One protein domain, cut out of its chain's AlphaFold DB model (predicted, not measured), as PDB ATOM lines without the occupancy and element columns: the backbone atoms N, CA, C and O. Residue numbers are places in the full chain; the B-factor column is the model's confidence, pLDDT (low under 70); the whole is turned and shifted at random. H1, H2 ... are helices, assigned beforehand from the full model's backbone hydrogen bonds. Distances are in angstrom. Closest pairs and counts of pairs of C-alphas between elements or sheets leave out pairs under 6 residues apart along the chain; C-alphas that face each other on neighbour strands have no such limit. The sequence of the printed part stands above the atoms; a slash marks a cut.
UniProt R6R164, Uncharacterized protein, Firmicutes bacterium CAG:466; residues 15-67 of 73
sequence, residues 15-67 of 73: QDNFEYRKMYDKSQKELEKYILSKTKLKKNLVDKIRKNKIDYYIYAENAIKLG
ATOM      1  N   GLN A  15     -60.186  21.640 -29.630       92.88
ATOM      2  CA  GLN A  15     -59.458  22.370 -30.669       92.88
ATOM      3  C   GLN A  15     -57.981  21.966 -30.692       92.88
ATOM      4  O   GLN A  15     -57.467  21.616 -31.754       92.88
ATOM      5  N   ASP A  16     -57.345  21.891 -29.521       91.12
ATOM      6  CA  ASP A  16     -55.962  21.421 -29.403       91.12
ATOM      7  C   ASP A  16     -55.819  20.015 -29.995       91.12
ATOM      8  O   ASP A  16     -54.918  19.745 -30.786       91.12
ATOM      9  N   ASN A  17     -56.743  19.101 -29.674       90.94
ATOM     10  CA  ASN A  17     -56.727  17.746 -30.224       90.94
ATOM     11  C   ASN A  17     -56.857  17.726 -31.754       90.94
ATOM     12  O   ASN A  17     -56.203  16.916 -32.415       90.94
ATOM     13  N   PHE A  18     -57.692  18.590 -32.330       91.19
ATOM     14  CA  PHE A  18     -57.859  18.691 -33.778       91.19
ATOM     15  C   PHE A  18     -56.594  19.216 -34.471       91.19
ATOM     16  O   PHE A  18     -56.156  18.645 -35.475       91.19
ATOM     17  N   GLU A  19     -55.974  20.260 -33.925       92.12
ATOM     18  CA  GLU A  19     -54.743  20.848 -34.462       92.12
ATOM     19  C   GLU A  19     -53.553  19.894 -34.330       92.12
ATOM     20  O   GLU A  19     -52.839  19.647 -35.309       92.12
ATOM     21  N   TYR A  20     -53.404  19.249 -33.170       90.88
ATOM     22  CA  TYR A  20     -52.373  18.237 -32.957       90.88
ATOM     23  C   TYR A  20     -52.521  17.053 -33.908       90.88
ATOM     24  O   TYR A  20     -51.523  16.596 -34.463       90.88
ATOM     25  N   ARG A  21     -53.746  16.571 -34.164       89.94
ATOM     26  CA  ARG A  21     -53.978  15.492 -35.142       89.94
ATOM     27  C   ARG A  21     -53.510  15.875 -36.544       89.94
ATOM     28  O   ARG A  21     -52.929  15.032 -37.224       89.94
ATOM     29  N   LYS A  22     -53.713  17.126 -36.972       93.25
ATOM     30  CA  LYS A  22     -53.216  17.618 -38.269       93.25
ATOM     31  C   LYS A  22     -51.690  17.656 -38.319       93.25
ATOM     32  O   LYS A  22     -51.101  17.175 -39.286       93.25
ATOM     33  N   MET A  23     -51.047  18.198 -37.284       93.62
ATOM     34  CA  MET A  23     -49.583  18.224 -37.195       93.62
ATOM     35  C   MET A  23     -48.984  16.818 -37.182       93.62
ATOM     36  O   MET A  23     -47.996  16.546 -37.865       93.62
ATOM     37  N   TYR A  24     -49.597  15.920 -36.422       93.00
ATOM     38  CA  TYR A  24     -49.158  14.543 -36.300       93.00
ATOM     39  C   TYR A  24     -49.307  13.791 -37.634       93.00
ATOM     40  O   TYR A  24     -48.366  13.133 -38.067       93.00
ATOM     41  N   ASP A  25     -50.432  13.951 -38.344       94.19
ATOM     42  CA  ASP A  25     -50.625  13.368 -39.681       94.19
ATOM     43  C   ASP A  25     -49.562  13.847 -40.681       94.19
ATOM     44  O   ASP A  25     -49.017  13.050 -41.449       94.19
ATOM     45  N   LYS A  26     -49.227  15.143 -40.643       96.00
ATOM     46  CA  LYS A  26     -48.159  15.715 -41.469       96.00
ATOM     47  C   LYS A  26     -46.800  15.091 -41.134       96.00
ATOM     48  O   LYS A  26     -46.113  14.625 -42.039       96.00
ATOM     49  N   SER A  27     -46.454  15.030 -39.849       96.06
ATOM     50  CA  SER A  27     -45.175  14.478 -39.374       96.06
ATOM     51  C   SER A  27     -45.026  13.001 -39.748       96.06
ATOM     52  O   SER A  27     -43.987  12.581 -40.254       96.06
ATOM     53  N   GLN A  28     -46.098  12.220 -39.589       95.88
ATOM     54  CA  GLN A  28     -46.140  10.816 -39.986       95.88
ATOM     55  C   GLN A  28     -45.896  10.652 -41.497       95.88
ATOM     56  O   GLN A  28     -45.103   9.804 -41.896       95.88
ATOM     57  N   LYS A  29     -46.514  11.482 -42.351       96.69
ATOM     58  CA  LYS A  29     -46.294  11.451 -43.812       96.69
ATOM     59  C   LYS A  29     -44.860  11.817 -44.202       96.69
ATOM     60  O   LYS A  29     -44.303  11.218 -45.123       96.69
ATOM     61  N   GLU A  30     -44.258  12.795 -43.529       97.81
ATOM     62  CA  GLU A  30     -42.861  13.184 -43.764       97.81
ATOM     63  C   GLU A  30     -41.893  12.064 -43.359       97.81
ATOM     64  O   GLU A  30     -40.986  11.734 -44.127       97.81
ATOM     65  N   LEU A  31     -42.142  11.404 -42.223       96.31
ATOM     66  CA  LEU A  31     -41.393  10.225 -41.786       96.31
ATOM     67  C   LEU A  31     -41.512   9.067 -42.787       96.31
ATOM     68  O   LEU A  31     -40.505   8.467 -43.162       96.31
ATOM     69  N   GLU A  32     -42.727   8.768 -43.252       97.19
ATOM     70  CA  GLU A  32     -42.986   7.729 -44.256       97.19
ATOM     71  C   GLU A  32     -42.228   8.014 -45.558       97.19
ATOM     72  O   GLU A  32     -41.561   7.128 -46.095       97.19
ATOM     73  N   LYS A  33     -42.255   9.266 -46.033       97.88
ATOM     74  CA  LYS A  33     -41.497   9.696 -47.215       97.88
ATOM     75  C   LYS A  33     -39.991   9.526 -47.017       97.88
ATOM     76  O   LYS A  33     -39.315   9.024 -47.913       97.88
ATOM     77  N   TYR A  34     -39.468   9.929 -45.860       97.31
ATOM     78  CA  TYR A  34     -38.047   9.801 -45.548       97.31
ATOM     79  C   TYR A  34     -37.605   8.334 -45.544       97.31
ATOM     80  O   TYR A  34     -36.667   7.973 -46.256       97.31
ATOM     81  N   ILE A  35     -38.323   7.469 -44.826       96.12
ATOM     82  CA  ILE A  35     -37.987   6.045 -44.723       96.12
ATOM     83  C   ILE A  35     -38.044   5.368 -46.091       96.12
ATOM     84  O   ILE A  35     -37.110   4.654 -46.452       96.12
ATOM     85  N   LEU A  36     -39.083   5.626 -46.889       97.25
ATOM     86  CA  LEU A  36     -39.196   5.076 -48.245       97.25
ATOM     87  C   LEU A  36     -38.086   5.575 -49.185       97.25
ATOM     88  O   LEU A  36     -37.761   4.889 -50.147       97.25
ATOM     89  N   SER A  37     -37.498   6.747 -48.918       97.75
ATOM     90  CA  SER A  37     -36.380   7.282 -49.712       97.75
ATOM     91  C   SER A  37     -35.014   6.704 -49.329       97.75
ATOM     92  O   SER A  37     -34.091   6.733 -50.139       97.75
ATOM     93  N   LYS A  38     -34.867   6.214 -48.093       97.25
ATOM     94  CA  LYS A  38     -33.597   5.709 -47.548       97.25
ATOM     95  C   LYS A  38     -33.515   4.191 -47.492       97.25
ATOM     96  O   LYS A  38     -32.422   3.648 -47.422       97.25
ATOM     97  N   THR A  39     -34.656   3.519 -47.521       96.88
ATOM     98  CA  THR A  39     -34.755   2.074 -47.317       96.88
ATOM     99  C   THR A  39     -35.463   1.415 -48.492       96.88
ATOM    100  O   THR A  39     -36.126   2.058 -49.301       96.88
ATOM    101  N   LYS A  40     -35.369   0.091 -48.559       96.94
ATOM    102  CA  LYS A  40     -36.074  -0.750 -49.531       96.94
ATOM    103  C   LYS A  40     -37.436  -1.213 -49.003       96.94
ATOM    104  O   LYS A  40     -37.977  -2.217 -49.474       96.94
ATOM    105  N   LEU A  41     -37.994  -0.522 -48.004       95.69
ATOM    106  CA  LEU A  41     -39.344  -0.799 -47.525       95.69
ATOM    107  C   LEU A  41     -40.356  -0.579 -48.645       95.69
ATOM    108  O   LEU A  41     -40.340   0.425 -49.355       95.69
ATOM    109  N   LYS A  42     -41.289  -1.518 -48.778       95.81
ATOM    110  CA  LYS A  42     -42.373  -1.380 -49.744       95.81
ATOM    111  C   LYS A  42     -43.443  -0.450 -49.180       95.81
ATOM    112  O   LYS A  42     -43.899  -0.633 -48.052       95.81
ATOM    113  N   LYS A  43     -43.913   0.489 -50.004       96.38
ATOM    114  CA  LYS A  43     -44.997   1.416 -49.643       96.38
ATOM    115  C   LYS A  43     -46.245   0.691 -49.120       96.38
ATOM    116  O   LYS A  43     -46.787   1.084 -48.098       96.38
ATOM    117  N   ASN A  44     -46.635  -0.424 -49.742       97.00
ATOM    118  CA  ASN A  44     -47.794  -1.213 -49.305       97.00
ATOM    119  C   ASN A  44     -47.667  -1.760 -47.867       97.00
ATOM    120  O   ASN A  44     -48.674  -1.930 -47.182       97.00
ATOM    121  N   LEU A  45     -46.445  -2.038 -47.401       95.50
ATOM    122  CA  LEU A  45     -46.186  -2.474 -46.035       95.50
ATOM    123  C   LEU A  45     -46.294  -1.297 -45.063       95.50
ATOM    124  O   LEU A  45     -46.934  -1.438 -44.026       95.50
ATOM    125  N   VAL A  46     -45.736  -0.138 -45.421       96.31
ATOM    126  CA  VAL A  46     -45.878   1.106 -44.645       96.31
ATOM    127  C   VAL A  46     -47.358   1.481 -44.491       96.31
ATOM    128  O   VAL A  46     -47.828   1.698 -43.374       96.31
ATOM    129  N   ASP A  47     -48.127   1.421 -45.581       96.00
ATOM    130  CA  ASP A  47     -49.572   1.669 -45.576       96.00
ATOM    131  C   ASP A  47     -50.319   0.673 -44.666       96.00
ATOM    132  O   ASP A  47     -51.209   1.057 -43.904       96.00
ATOM    133  N   LYS A  48     -49.936  -0.613 -44.694       96.44
ATOM    134  CA  LYS A  48     -50.508  -1.657 -43.825       96.44
ATOM    135  C   LYS A  48     -50.201  -1.406 -42.345       96.44
ATOM    136  O   LYS A  48     -51.095  -1.559 -41.516       96.44
ATOM    137  N   ILE A  49     -48.967  -1.015 -42.021       95.81
ATOM    138  CA  ILE A  49     -48.523  -0.675 -40.657       95.81
ATOM    139  C   ILE A  49     -49.345   0.485 -40.105       95.81
ATOM    140  O   ILE A  49     -49.892   0.407 -39.003       95.81
ATOM    141  N   ARG A  50     -49.496   1.537 -40.912       93.81
ATOM    142  CA  ARG A  50     -50.285   2.714 -40.569       93.81
ATOM    143  C   ARG A  50     -51.762   2.374 -40.368       93.81
ATOM    144  O   ARG A  50     -52.331   2.729 -39.338       93.81
ATOM    145  N   LYS A  51     -52.374   1.664 -41.323       94.44
ATOM    146  CA  LYS A  51     -53.801   1.308 -41.295       94.44
ATOM    147  C   LYS A  51     -54.158   0.419 -40.104       94.44
ATOM    148  O   LYS A  51     -55.194   0.628 -39.483       94.44
ATOM    149  N   ASN A  52     -53.311  -0.563 -39.799       95.56
ATOM    150  CA  ASN A  52     -53.627  -1.595 -38.811       95.56
ATOM    151  C   ASN A  52     -53.029  -1.325 -37.425       95.56
ATOM    152  O   ASN A  52     -53.304  -2.094 -36.512       95.56
ATOM    153  N   LYS A  53     -52.211  -0.274 -37.267       93.19
ATOM    154  CA  LYS A  53     -51.513   0.048 -36.012       93.19
ATOM    155  C   LYS A  53     -50.763  -1.158 -35.442       93.19
ATOM    156  O   LYS A  53     -50.978  -1.573 -34.309       93.19
ATOM    157  N   ILE A  54     -49.897  -1.722 -36.278       95.19
ATOM    158  CA  ILE A  54     -49.039  -2.853 -35.921       95.19
ATOM    159  C   ILE A  54     -47.580  -2.420 -35.855       95.19
ATOM    160  O   ILE A  54     -47.156  -1.547 -36.613       95.19
ATOM    161  N   ASP A  55     -46.809  -3.091 -35.010       96.12
ATOM    162  CA  ASP A  55     -45.364  -2.912 -34.949       96.12
ATOM    163  C   ASP A  55     -44.688  -3.883 -35.916       96.12
ATOM    164  O   ASP A  55     -44.930  -5.093 -35.896       96.12
ATOM    165  N   TYR A  56     -43.824  -3.357 -36.779       95.81
ATOM    166  CA  TYR A  56     -43.021  -4.157 -37.690       95.81
ATOM    167  C   TYR A  56     -41.625  -4.371 -37.109       95.81
ATOM    168  O   TYR A  56     -40.763  -3.483 -37.109       95.81
ATOM    169  N   TYR A  57     -41.404  -5.573 -36.586       96.50
ATOM    170  CA  TYR A  57     -40.113  -6.000 -36.063       96.50
ATOM    171  C   TYR A  57     -39.169  -6.367 -37.210       96.50
ATOM    172  O   TYR A  57     -39.539  -7.071 -38.147       96.50
ATOM    173  N   ILE A  58     -37.935  -5.868 -37.130       95.88
ATOM    174  CA  ILE A  58     -36.898  -6.056 -38.145       95.88
ATOM    175  C   ILE A  58     -35.699  -6.677 -37.436       95.88
ATOM    176  O   ILE A  58     -35.092  -6.026 -36.588       95.88
ATOM    177  N   TYR A  59     -35.392  -7.930 -37.767       95.62
ATOM    178  CA  TYR A  59     -34.184  -8.620 -37.311       95.62
ATOM    179  C   TYR A  59     -32.946  -8.101 -38.050       95.62
ATOM    180  O   TYR A  59     -33.074  -7.585 -39.160       95.62
ATOM    181  N   ALA A  60     -31.761  -8.268 -37.463       95.31
ATOM    182  CA  ALA A  60     -30.508  -7.696 -37.962       95.31
ATOM    183  C   ALA A  60     -30.228  -8.028 -39.444       95.31
ATOM    184  O   ALA A  60     -30.000  -7.134 -40.257       95.31
ATOM    185  N   GLU A  61     -30.386  -9.293 -39.836       94.81
ATOM    186  CA  GLU A  61     -30.229  -9.740 -41.229       94.81
ATOM    187  C   GLU A  61     -31.187  -9.021 -42.193       94.81
ATOM    188  O   GLU A  61     -30.844  -8.693 -43.330       94.81
ATOM    189  N   ASN A  62     -32.418  -8.769 -41.740       95.44
ATOM    190  CA  ASN A  62     -33.429  -8.068 -42.523       95.44
ATOM    191  C   ASN A  62     -33.198  -6.557 -42.524       95.44
ATOM    192  O   ASN A  62     -33.557  -5.912 -43.505       95.44
ATOM    193  N   ALA A  63     -32.586  -5.994 -41.479       95.88
ATOM    194  CA  ALA A  63     -32.197  -4.590 -41.457       95.88
ATOM    195  C   ALA A  63     -31.180  -4.292 -42.564       95.88
ATOM    196  O   ALA A  63     -31.391  -3.335 -43.305       95.88
ATOM    197  N   ILE A  64     -30.181  -5.157 -42.775       96.69
ATOM    198  CA  ILE A  64     -29.252  -5.013 -43.908       96.69
ATOM    199  C   ILE A  64     -29.997  -5.117 -45.244       96.69
ATOM    200  O   ILE A  64     -29.919  -4.223 -46.089       96.69
ATOM    201  N   LYS A  65     -30.803  -6.174 -45.434       96.06
ATOM    202  CA  LYS A  65     -31.557  -6.388 -46.688       96.06
ATOM    203  C   LYS A  65     -32.462  -5.210 -47.040       96.06
ATOM    204  O   LYS A  65     -32.599  -4.864 -48.215       96.06
ATOM    205  N   LEU A  66     -33.089  -4.607 -46.033       96.25
ATOM    206  CA  LEU A  66     -34.003  -3.481 -46.181       96.25
ATOM    207  C   LEU A  66     -33.285  -2.124 -46.249       96.25
ATOM    208  O   LEU A  66     -33.955  -1.130 -46.506       96.25
ATOM    209  N   GLY A  67     -31.962  -2.056 -46.078       95.56
ATOM    210  CA  GLY A  67     -31.204  -0.800 -46.113       95.56
ATOM    211  C   GLY A  67     -31.361   0.053 -44.851       95.56
ATOM    212  O   GLY A  67     -31.304   1.275 -44.925       95.56
TER     213      GLY A  67
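AT A GLANCE: This is residues 15 to 67 of the 73 residues of an uncharacterized protein of Firmicutes bacterium CAG:466 (UniProt R6R164). One long helix, H1, makes the length of this model: its first part, residues 15 to 27, sticks out as a free arm, and after Lys 38, where H1 stops, the backbone folds back into a short helix, H2, that runs the opposite way near the later part of H1. From H2 an unnamed stretch, residues 53 to 59, returns toward the end of H1 where Lys 38 lies, and leads to a third short helix, H3, so that H2, this stretch and H3 make a loose, open loop with few contacts. The printed part has 53 residues with three named helices, H1, H2 and H3 in that order, and no named strand; the class is all helix. The whole is loose, with a radius of gyration of the C-alphas of 13.4 A, and spans 45 by 21 by 18 A.

IN THESE COORDINATES: Find C-alpha 15 at (-59.458, 22.370, -30.669); from there H1, residues 15 to 38, runs 35.1 A from first to last C-alpha and ends at C-alpha 38, at (-33.597, 5.709, -47.548). Go on to Lys 43, where H2, residues 43 to 52, begins; it measures 14.2 A. Then look at Ala 60, the start of H3, residues 60 to 66, which measures 9.9 A and ends at C-alpha 66, at (-34.003, -3.481, -46.181).

HOW THE PARTS SIT: Begin with H1 and H2, which are close but not clearly touching, with 2 pairs of C-alphas within 8 A. Their closest C-alphas are those of Leu 36 and Lys 43, 7.0 A apart. Their lines stand at a shallow tilt of 30 degrees and they run opposite ways, with centres 14.3 A apart. H3 is apart from H1, and it is apart from H2 too. Look along the backbones of H1, H2 and H3: in each, every pair of O i and N i+4 is within hydrogen-bond range.

THE WHOLE: The two C-alphas farthest apart are those of Gln 15 and Glu 61, at 44.7 A. Without residues 15 to 27, which stand free, the remaining 40 residues span 26 by 20 by 14 A. Between H1 and H2 you pass a tight link of 4 residues, and between H2 and H3 a short link of 7 residues. The printed part has no cut from residue 15 to residue 67. Its mean pLDDT is 95.3, and no printed residue is under 70.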